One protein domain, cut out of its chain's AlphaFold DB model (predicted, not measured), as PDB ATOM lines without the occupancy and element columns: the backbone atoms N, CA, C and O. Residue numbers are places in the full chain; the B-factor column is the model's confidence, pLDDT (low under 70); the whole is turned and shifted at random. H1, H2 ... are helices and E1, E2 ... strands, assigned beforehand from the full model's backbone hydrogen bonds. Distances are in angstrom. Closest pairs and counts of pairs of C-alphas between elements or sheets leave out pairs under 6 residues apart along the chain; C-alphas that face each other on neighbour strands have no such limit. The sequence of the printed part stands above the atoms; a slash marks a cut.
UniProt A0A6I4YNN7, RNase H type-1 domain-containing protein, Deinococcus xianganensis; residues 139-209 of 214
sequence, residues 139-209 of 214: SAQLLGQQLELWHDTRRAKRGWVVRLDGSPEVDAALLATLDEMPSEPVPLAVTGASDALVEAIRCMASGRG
ATOM      1  N   SER A 139     363.774 193.574 266.976       75.00
ATOM      2  CA  SER A 139     363.481 192.696 268.110       75.00
ATOM      3  C   SER A 139     362.639 193.425 269.148       75.00
ATOM      4  O   SER A 139     362.864 194.603 269.403       75.00
ATOM      5  N   ALA A 140     361.714 192.714 269.775       79.69
ATOM      6  CA  ALA A 140     360.917 193.182 270.892       79.69
ATOM      7  C   ALA A 140     361.269 192.382 272.152       79.69
ATOM      8  O   ALA A 140     361.543 191.182 272.081       79.69
ATOM      9  N   GLN A 141     361.242 193.029 273.308       79.75
ATOM     10  CA  GLN A 141     361.418 192.394 274.603       79.75
ATOM     11  C   GLN A 141     360.397 192.949 275.592       79.75
ATOM     12  O   GLN A 141     360.276 194.157 275.738       79.75
ATOM     13  N   LEU A 142     359.670 192.079 276.286       81.75
ATOM     14  CA  LEU A 142     358.748 192.452 277.353       81.75
ATOM     15  C   LEU A 142     359.305 191.979 278.700       81.75
ATOM     16  O   LEU A 142     359.328 190.780 278.981       81.75
ATOM     17  N   LEU A 143     359.759 192.928 279.516       76.25
ATOM     18  CA  LEU A 143     360.360 192.732 280.836       76.25
ATOM     19  C   LEU A 143     359.392 193.194 281.928       76.25
ATOM     20  O   LEU A 143     359.341 194.376 282.268       76.25
ATOM     21  N   GLY A 144     358.595 192.279 282.480       87.38
ATOM     22  CA  GLY A 144     357.546 192.637 283.436       87.38
ATOM     23  C   GLY A 144     356.539 193.618 282.829       87.38
ATOM     24  O   GLY A 144     355.733 193.234 281.989       87.38
ATOM     25  N   GLN A 145     356.603 194.882 283.250       86.62
ATOM     26  CA  GLN A 145     355.781 195.989 282.740       86.62
ATOM     27  C   GLN A 145     356.550 196.907 281.775       86.62
ATOM     28  O   GLN A 145     356.187 198.062 281.609       86.62
ATOM     29  N   GLN A 146     357.639 196.458 281.165       80.81
ATOM     30  CA  GLN A 146     358.437 197.279 280.257       80.81
ATOM     31  C   GLN A 146     358.513 196.617 278.886       80.81
ATOM     32  O   GLN A 146     359.068 195.528 278.767       80.81
ATOM     33  N   LEU A 147     357.964 197.265 277.856       81.75
ATOM     34  CA  LEU A 147     358.160 196.854 276.470       81.75
ATOM     35  C   LEU A 147     359.338 197.621 275.881       81.75
ATOM     36  O   LEU A 147     359.308 198.846 275.798       81.75
ATOM     37  N   GLU A 148     360.339 196.888 275.420       78.88
ATOM     38  CA  GLU A 148     361.455 197.404 274.653       78.88
ATOM     39  C   GLU A 148     361.335 196.951 273.203       78.88
ATOM     40  O   GLU A 148     361.337 195.756 272.912       78.88
ATOM     41  N   LEU A 149     361.255 197.890 272.271       77.38
ATOM     42  CA  LEU A 149     361.420 197.603 270.850       77.38
ATOM     43  C   LEU A 149     362.795 198.070 270.419       77.38
ATOM     44  O   LEU A 149     363.210 199.158 270.789       77.38
ATOM     45  N   TRP A 150     363.479 197.279 269.607       72.06
ATOM     46  CA  TRP A 150     364.803 197.578 269.090       72.06
ATOM     47  C   TRP A 150     364.833 197.378 267.576       72.06
ATOM     48  O   TRP A 150     364.340 196.376 267.069       72.06
ATOM     49  N   HIS A 151     365.450 198.316 266.863       71.62
ATOM     50  CA  HIS A 151     365.730 198.262 265.434       71.62
ATOM     51  C   HIS A 151     367.242 198.344 265.194       71.62
ATOM     52  O   HIS A 151     367.856 199.400 265.371       71.62
ATOM     53  N   ASP A 152     367.835 197.234 264.770       65.88
ATOM     54  CA  ASP A 152     369.196 197.137 264.273       65.88
ATOM     55  C   ASP A 152     369.300 197.693 262.846       65.88
ATOM     56  O   ASP A 152     368.699 197.219 261.876       65.88
ATOM     57  N   THR A 153     370.112 198.727 262.707       54.38
ATOM     58  CA  THR A 153     370.567 199.264 261.430       54.38
ATOM     59  C   THR A 153     372.051 198.956 261.295       54.38
ATOM     60  O   THR A 153     372.757 198.853 262.291       54.38
ATOM     61  N   ARG A 154     372.581 198.939 260.063       48.03
ATOM     62  CA  ARG A 154     374.000 198.625 259.772       48.03
ATOM     63  C   ARG A 154     375.051 199.417 260.585       48.03
ATOM     64  O   ARG A 154     376.233 199.128 260.451       48.03
ATOM     65  N   ARG A 155     374.668 200.469 261.325       45.03
ATOM     66  CA  ARG A 155     375.549 201.332 262.137       45.03
ATOM     67  C   ARG A 155     374.947 201.753 263.495       45.03
ATOM     68  O   ARG A 155     375.538 202.582 264.179       45.03
ATOM     69  N   ALA A 156     373.755 201.275 263.870       47.94
ATOM     70  CA  ALA A 156     373.035 201.768 265.051       47.94
ATOM     71  C   ALA A 156     371.897 200.846 265.496       47.94
ATOM     72  O   ALA A 156     371.197 200.322 264.641       47.94
ATOM     73  N   LYS A 157     371.624 200.784 266.800       53.31
ATOM     74  CA  LYS A 157     370.408 200.218 267.390       53.31
ATOM     75  C   LYS A 157     369.482 201.330 267.869       53.31
ATOM     76  O   LYS A 157     369.775 202.041 268.822       53.31
ATOM     77  N   ARG A 158     368.343 201.509 267.219       61.62
ATOM     78  CA  ARG A 158     367.288 202.386 267.747       61.62
ATOM     79  C   ARG A 158     366.414 201.582 268.685       61.62
ATOM     80  O   ARG A 158     366.257 200.394 268.442       61.62
ATOM     81  N   GLY A 159     365.850 202.206 269.701       62.12
ATOM     82  CA  GLY A 159     364.921 201.528 270.573       62.12
ATOM     83  C   GLY A 159     363.908 202.447 271.237       62.12
ATOM     84  O   GLY A 159     364.064 203.666 271.337       62.12
ATOM     85  N   TRP A 160     362.824 201.827 271.662       72.62
ATOM     86  CA  TRP A 160     361.705 202.463 272.332       72.62
ATOM     87  C   TRP A 160     361.453 201.683 273.598       72.62
ATOM     88  O   TRP A 160     361.406 200.456 273.543       72.62
ATOM     89  N   VAL A 161     361.303 202.386 274.714       73.00
ATOM     90  CA  VAL A 161     361.005 201.769 276.000       73.00
ATOM     91  C   VAL A 161     359.700 202.358 276.501       73.00
ATOM     92  O   VAL A 161     359.588 203.551 276.776       73.00
ATOM     93  N   VAL A 162     358.686 201.510 276.602       77.19
ATOM     94  CA  VAL A 162     357.375 201.898 277.110       77.19
ATOM     95  C   VAL A 162     357.146 201.182 278.424       77.19
ATOM     96  O   VAL A 162     357.091 199.952 278.471       77.19
ATOM     97  N   ARG A 163     357.012 201.957 279.501       80.75
ATOM     98  CA  ARG A 163     356.566 201.438 280.789       80.75
ATOM     99  C   ARG A 163     355.045 201.333 280.773       80.75
ATOM    100  O   ARG A 163     354.370 202.317 280.522       80.75
ATOM    101  N   LEU A 164     354.540 200.138 281.029       79.62
ATOM    102  CA  LEU A 164     353.148 199.730 280.934       79.62
ATOM    103  C   LEU A 164     352.504 199.792 282.319       79.62
ATOM    104  O   LEU A 164     352.530 198.815 283.062       79.62
ATOM    105  N   ASP A 165     351.952 200.948 282.677       79.31
ATOM    106  CA  ASP A 165     351.205 201.141 283.928       79.31
ATOM    107  C   ASP A 165     349.682 201.261 283.724       79.31
ATOM    108  O   ASP A 165     348.940 201.402 284.695       79.31
ATOM    109  N   GLY A 166     349.212 201.157 282.473       73.75
ATOM    110  CA  GLY A 166     347.795 201.226 282.108       73.75
ATOM    111  C   GLY A 166     347.219 202.644 282.049       73.75
ATOM    112  O   GLY A 166     346.000 202.797 281.982       73.75
ATOM    113  N   SER A 167     348.060 203.682 282.102       73.12
ATOM    114  CA  SER A 167     347.619 205.062 281.879       73.12
ATOM    115  C   SER A 167     347.315 205.341 280.393       73.12
ATOM    116  O   SER A 167     347.961 204.770 279.510       73.12
ATOM    117  N   PRO A 168     346.374 206.255 280.075       70.56
ATOM    118  CA  PRO A 168     346.076 206.636 278.691       70.56
ATOM    119  C   PRO A 168     347.290 207.174 277.922       70.56
ATOM    120  O   PRO A 168     347.422 206.957 276.715       70.56
ATOM    121  N   GLU A 169     348.193 207.880 278.603       68.75
ATOM    122  CA  GLU A 169     349.436 208.387 278.022       68.75
ATOM    123  C   GLU A 169     350.368 207.240 277.620       68.75
ATOM    124  O   GLU A 169     350.980 207.276 276.549       68.75
ATOM    125  N   VAL A 170     350.445 206.203 278.454       72.38
ATOM    126  CA  VAL A 170     351.199 204.981 278.174       72.38
ATOM    127  C   VAL A 170     350.579 204.191 277.031       72.38
ATOM    128  O   VAL A 170     351.319 203.719 276.169       72.38
ATOM    129  N   ASP A 171     349.252 204.108 276.952       80.25
ATOM    130  CA  ASP A 171     348.573 203.477 275.819       80.25
ATOM    131  C   ASP A 171     348.893 204.218 274.517       80.25
ATOM    132  O   ASP A 171     349.289 203.599 273.528       80.25
ATOM    133  N   ALA A 172     348.826 205.552 274.510       79.31
ATOM    134  CA  ALA A 172     349.205 206.356 273.347       79.31
ATOM    135  C   ALA A 172     350.683 206.160 272.961       79.31
ATOM    136  O   ALA A 172     351.016 206.059 271.777       79.31
ATOM    137  N   ALA A 173     351.569 206.070 273.951       75.75
ATOM    138  CA  ALA A 173     352.996 205.849 273.767       75.75
ATOM    139  C   ALA A 173     353.331 204.449 273.235       75.75
ATOM    140  O   ALA A 173     354.164 204.313 272.333       75.75
ATOM    141  N   LEU A 174     352.659 203.420 273.750       85.62
ATOM    142  CA  LEU A 174     352.734 202.050 273.257       85.62
ATOM    143  C   LEU A 174     352.277 201.992 271.807       85.62
ATOM    144  O   LEU A 174     352.981 201.481 270.943       85.62
ATOM    145  N   LEU A 175     351.118 202.572 271.528       87.56
ATOM    146  CA  LEU A 175     350.541 202.629 270.199       87.56
ATOM    147  C   LEU A 175     351.459 203.333 269.187       87.56
ATOM    148  O   LEU A 175     351.681 202.798 268.102       87.56
ATOM    149  N   ALA A 176     352.046 204.476 269.553       82.19
ATOM    150  CA  ALA A 176     353.026 205.168 268.714       82.19
ATOM    151  C   ALA A 176     354.290 204.320 268.489       82.19
ATOM    152  O   ALA A 176     354.815 204.269 267.383       82.19
ATOM    153  N   THR A 177     354.745 203.610 269.522       83.56
ATOM    154  CA  THR A 177     355.903 202.708 269.449       83.56
ATOM    155  C   THR A 177     355.646 201.523 268.509       83.56
ATOM    156  O   THR A 177     356.501 201.171 267.698       83.56
ATOM    157  N   LEU A 178     354.445 200.940 268.560       88.75
ATOM    158  CA  LEU A 178     354.026 199.864 267.659       88.75
ATOM    159  C   LEU A 178     353.894 200.343 266.204       88.75
ATOM    160  O   LEU A 178     354.194 199.580 265.288       88.75
ATOM    161  N   ASP A 179     353.502 201.596 265.962       87.94
ATOM    162  CA  ASP A 179     353.417 202.142 264.598       87.94
ATOM    163  C   ASP A 179     354.768 202.200 263.884       87.94
ATOM    164  O   ASP A 179     354.820 202.040 262.659       87.94
ATOM    165  N   GLU A 180     355.848 202.394 264.644       83.56
ATOM    166  CA  GLU A 180     357.214 202.444 264.122       83.56
ATOM    167  C   GLU A 180     357.756 201.064 263.713       83.56
ATOM    168  O   GLU A 180     358.732 200.991 262.963       83.56
ATOM    169  N   MET A 181     357.117 199.972 264.151       87.12
ATOM    170  CA  MET A 181     357.496 198.609 263.771       87.12
ATOM    171  C   MET A 181     357.324 198.351 262.266       87.12
ATOM    172  O   MET A 181     356.443 198.939 261.628       87.12
ATOM    173  N   PRO A 182     358.097 197.414 261.688       85.81
ATOM    174  CA  PRO A 182     357.884 196.968 260.324       85.81
ATOM    175  C   PRO A 182     356.593 196.150 260.220       85.81
ATOM    176  O   PRO A 182     356.097 195.600 261.202       85.81
ATOM    177  N   SER A 183     356.074 196.010 259.002       86.81
ATOM    178  CA  SER A 183     354.984 195.070 258.717       86.81
ATOM    179  C   SER A 183     355.425 193.604 258.797       86.81
ATOM    180  O   SER A 183     354.582 192.716 258.883       86.81
ATOM    181  N   GLU A 184     356.732 193.332 258.730       88.69
ATOM    182  CA  GLU A 184     357.263 191.983 258.907       88.69
ATOM    183  C   GLU A 184     357.131 191.519 260.370       88.69
ATOM    184  O   GLU A 184     357.196 192.345 261.282       88.69
ATOM    185  N   PRO A 185     356.990 190.205 260.621       88.88
ATOM    186  CA  PRO A 185     356.959 189.682 261.980       88.88
ATOM    187  C   PRO A 185     358.226 190.026 262.772       88.88
ATOM    188  O   PRO A 185     359.344 189.776 262.315       88.88
ATOM    189  N   VAL A 186     358.044 190.565 263.976       83.88
ATOM    190  CA  VAL A 186     359.122 190.914 264.908       83.88
ATOM    191  C   VAL A 186     359.140 189.901 266.058       83.88
ATOM    192  O   VAL A 186     358.098 189.682 266.680       83.88
ATOM    193  N   PRO A 187     360.292 189.282 266.371       81.62
ATOM    194  CA  PRO A 187     360.396 188.369 267.504       81.62
ATOM    195  C   PRO A 187     360.204 189.121 268.831       81.62
ATOM    196  O   PRO A 187     360.786 190.192 269.012       81.62
ATOM    197  N   LEU A 188     359.418 188.557 269.749       83.94
ATOM    198  CA  LEU A 188     359.085 189.076 271.073       83.94
ATOM    199  C   LEU A 188     359.604 188.126 272.153       83.94
ATOM    200  O   LEU A 188     358.989 187.109 272.454       83.94
ATOM    201  N   ALA A 189     360.703 188.499 272.800       78.31
ATOM    202  CA  ALA A 189     361.170 187.802 273.990       78.31
ATOM    203  C   ALA A 189     360.372 188.258 275.221       78.31
ATOM    204  O   ALA A 189     360.261 189.455 275.479       78.31
ATOM    205  N   VAL A 190     359.848 187.323 276.012       80.00
ATOM    206  CA  VAL A 190     359.051 187.628 277.212       80.00
ATOM    207  C   VAL A 190     359.796 187.173 278.464       80.00
ATOM    208  O   VAL A 190     360.308 186.057 278.530       80.00
ATOM    209  N   THR A 191     359.883 188.027 279.482       80.00
ATOM    210  CA  THR A 191     360.476 187.681 280.780       80.00
ATOM    211  C   THR A 191     359.722 188.381 281.907       80.00
ATOM    212  O   THR A 191     359.671 189.605 281.970       80.00
ATOM    213  N   GLY A 192     359.136 187.602 282.821       84.00
ATOM    214  CA  GLY A 192     358.475 188.129 284.022       84.00
ATOM    215  C   GLY A 192     357.180 188.919 283.779       84.00
ATOM    216  O   GLY A 192     356.699 189.567 284.703       84.00
ATOM    217  N   ALA A 193     356.623 188.890 282.565       89.06
ATOM    218  CA  ALA A 193     355.332 189.493 282.234       89.06
ATOM    219  C   ALA A 193     354.192 188.468 282.344       89.06
ATOM    220  O   ALA A 193     354.413 187.275 282.149       89.06
ATOM    221  N   SER A 194     352.975 188.933 282.644       92.12
ATOM    222  CA  SER A 194     351.786 188.066 282.682       92.12
ATOM    223  C   SER A 194     351.274 187.735 281.277       92.12
ATOM    224  O   SER A 194     351.346 188.585 280.389       92.12
ATOM    225  N   ASP A 195     350.670 186.559 281.098       92.19
ATOM    226  CA  ASP A 195     350.077 186.141 279.817       92.19
ATOM    227  C   ASP A 195     349.024 187.138 279.309       92.19
ATOM    228  O   ASP A 195     348.977 187.454 278.123       92.19
ATOM    229  N   ALA A 196     348.223 187.709 280.216       90.50
ATOM    230  CA  ALA A 196     347.229 188.725 279.875       90.50
ATOM    231  C   ALA A 196     347.868 189.985 279.266       90.50
ATOM    232  O   ALA A 196     347.347 190.541 278.302       90.50
ATOM    233  N   LEU A 197     349.014 190.419 279.803       88.94
ATOM    234  CA  LEU A 197     349.756 191.563 279.274       88.94
ATOM    235  C   LEU A 197     350.380 191.243 277.910       88.94
ATOM    236  O   LEU A 197     350.321 192.070 277.001       88.94
ATOM    237  N   VAL A 198     350.943 190.042 277.755       90.75
ATOM    238  CA  VAL A 198     351.503 189.572 276.479       90.75
ATOM    239  C   VAL A 198     350.426 189.579 275.393       90.75
ATOM    240  O   VAL A 198     350.630 190.166 274.328       90.75
ATOM    241  N   GLU A 199     349.258 188.996 275.669       93.12
ATOM    242  CA  GLU A 199     348.146 188.948 274.717       93.12
ATOM    243  C   GLU A 199     347.561 190.333 274.425       93.12
ATOM    244  O   GLU A 199     347.264 190.634 273.268       93.12
ATOM    245  N   ALA A 200     347.473 191.223 275.419       91.31
ATOM    246  CA  ALA A 200     347.046 192.603 275.198       91.31
ATOM    247  C   ALA A 200     347.971 193.334 274.209       91.31
ATOM    248  O   ALA A 200     347.496 193.951 273.254       91.31
ATOM    249  N   ILE A 201     349.293 193.215 274.378       91.00
ATOM    250  CA  ILE A 201     350.282 193.826 273.475       91.00
ATOM    251  C   ILE A 201     350.200 193.217 272.073       91.00
ATOM    252  O   ILE A 201     350.210 193.953 271.085       91.00
ATOM    253  N   ARG A 202     350.069 191.888 271.958       94.06
ATOM    254  CA  ARG A 202     349.907 191.211 270.659       94.06
ATOM    255  C   ARG A 202     348.620 191.632 269.951       94.06
ATOM    256  O   ARG A 202     348.645 191.850 268.737       94.06
ATOM    257  N   CYS A 203     347.523 191.787 270.689       93.62
ATOM    258  CA  CYS A 203     346.247 192.265 270.164       93.62
ATOM    259  C   CYS A 203     346.362 193.710 269.659       93.62
ATOM    260  O   CYS A 203     345.992 193.996 268.519       93.62
ATOM    261  N   MET A 204     346.971 194.601 270.449       92.62
ATOM    262  CA  MET A 204     347.227 195.987 270.041       92.62
ATOM    263  C   MET A 204     348.119 196.070 268.797       92.62
ATOM    264  O   MET A 204     347.787 196.797 267.863       92.62
ATOM    265  N   ALA A 205     349.203 195.289 268.733       92.88
ATOM    266  CA  ALA A 205     350.066 195.214 267.552       92.88
ATOM    267  C   ALA A 205     349.291 194.717 266.317       92.88
ATOM    268  O   ALA A 205     349.351 195.337 265.253       92.88
ATOM    269  N   SER A 206     348.490 193.659 266.474       94.19
ATOM    270  CA  SER A 206     347.675 193.091 265.390       94.19
ATOM    271  C   SER A 206     346.646 194.092 264.865       94.19
ATOM    272  O   SER A 206     346.483 194.226 263.653       94.19
ATOM    273  N   GLY A 207     346.017 194.870 265.754       93.38
ATOM    274  CA  GLY A 207     345.111 195.963 265.386       93.38
ATOM    275  C   GLY A 207     345.775 197.070 264.553       93.38
ATOM    276  O   GLY A 207     345.087 197.798 263.843       93.38
ATOM    277  N   ARG A 208     347.111 197.172 264.587       93.38
ATOM    278  CA  ARG A 208     347.925 198.078 263.755       93.38
ATOM    279  C   ARG A 208     348.498 197.415 262.497       93.38
ATOM    280  O   ARG A 208     349.291 198.029 261.783       93.38
ATOM    281  N   GLY A 209     348.143 196.159 262.219       93.62
ATOM    282  CA  GLY A 209     348.755 195.384 261.140       93.62
ATOM    283  C   GLY A 209     350.242 195.115 261.392       93.62
ATOM    284  O   GLY A 209     351.055 195.206 260.470       93.62
TER     285      GLY A 209
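AT A GLANCE: This is residues 139 to 209 of the 214 residues of the protein "RNase H type-1 domain-containing protein" of Deinococcus xianganensis (UniProt A0A6I4YNN7). A twisted sheet of four strands forms a wall, with helices H1 and H2 over one face and the other face bare. H1 covers the E3 side, H2 comes near E1, E4 and E2 with residues 197 to 202, and the two helices meet near their C-terminal ends. The printed part has 71 residues, with two named helices and four named strands in the order E1 E2 E3 H1 E4 H2; the sheet runs E3 E2 E1 E4 and is mixed. The class is mixed, helices and strands; the whole is compact, with a radius of gyration of the C-alphas of 11.7 A and spans of 34 by 24 by 21 A.

HOW THE PARTS SIT: The inner strands of the sheet are E1, residues 139 to 143, and E2, residues 146 to 153; the edge strands are E3, residues 156 to 163, and E4, residues 186 to 191. E1, E2 and E3 form a meander, each strand the antiparallel neighbour of the one before. In the hairpin of E1 and E2, N 141 and O 148 are 2.8 A apart, within hydrogen-bond range. In the hairpin of E2 and E3, N 151 and O 158 are within range at 2.7 A. E1 and E4 are parallel, at 19 degrees, with N 140 and O 187 at 2.8 A, within range. E3 and E4 are apart. H1, residues 168 to 179, is on the sheet at a height over the sheet of 9.0 A, over E3 and along the strands, at 23 degrees to E3 on the local plane; their closest C-alphas, of Val 162 and Leu 174, are 6.0 A apart. E3, H1 and E4 form a split strand-helix-strand unit, with E2 and E1 between its two strands in the sheet and a right-handed crossover. H2, residues 195 to 207, is on the sheet too; the closest C-alphas of E4 and H2, those of Val 190 and Val 198, are 7.8 A apart. The helices and the sheet make two layers, helices on one face of a sheet. H1, with residues 175 to 178 alone, and H2, with residues 204 to 205 alone, only just touch, with 3 pairs of C-alphas within 8 A; the closest, of Leu 178 and Ala 205, are 6.1 A apart. Their tilt is steep, 59 degrees, the same way. In H1 and H2 every O i to N i+4 pair is within hydrogen-bond range.

IN THESE COORDINATES: E2 spans 22.5 A from first to last C-alpha, E3 22.8 A, E1 13.1 A and E4 16.3 A. H1 spans 16.5 A and H2 18.1 A. C-alpha 139, where E1 begins, is at (363.481, 192.696, 268.110). C-alpha 163, where E3 ends, is at (356.566, 201.438, 280.789). C-alpha 207, where H2 ends, is at (345.111, 195.963, 265.386).

THE WHOLE: The two C-alphas farthest apart, those of Arg 155 and Ala 196, are 35.7 A apart. The printed part has no cut and no long link; H1 to E4 is short, the others tight. The mean pLDDT of the printed part is 80.3, and residues 152 to 159 and residue 169 are under 70.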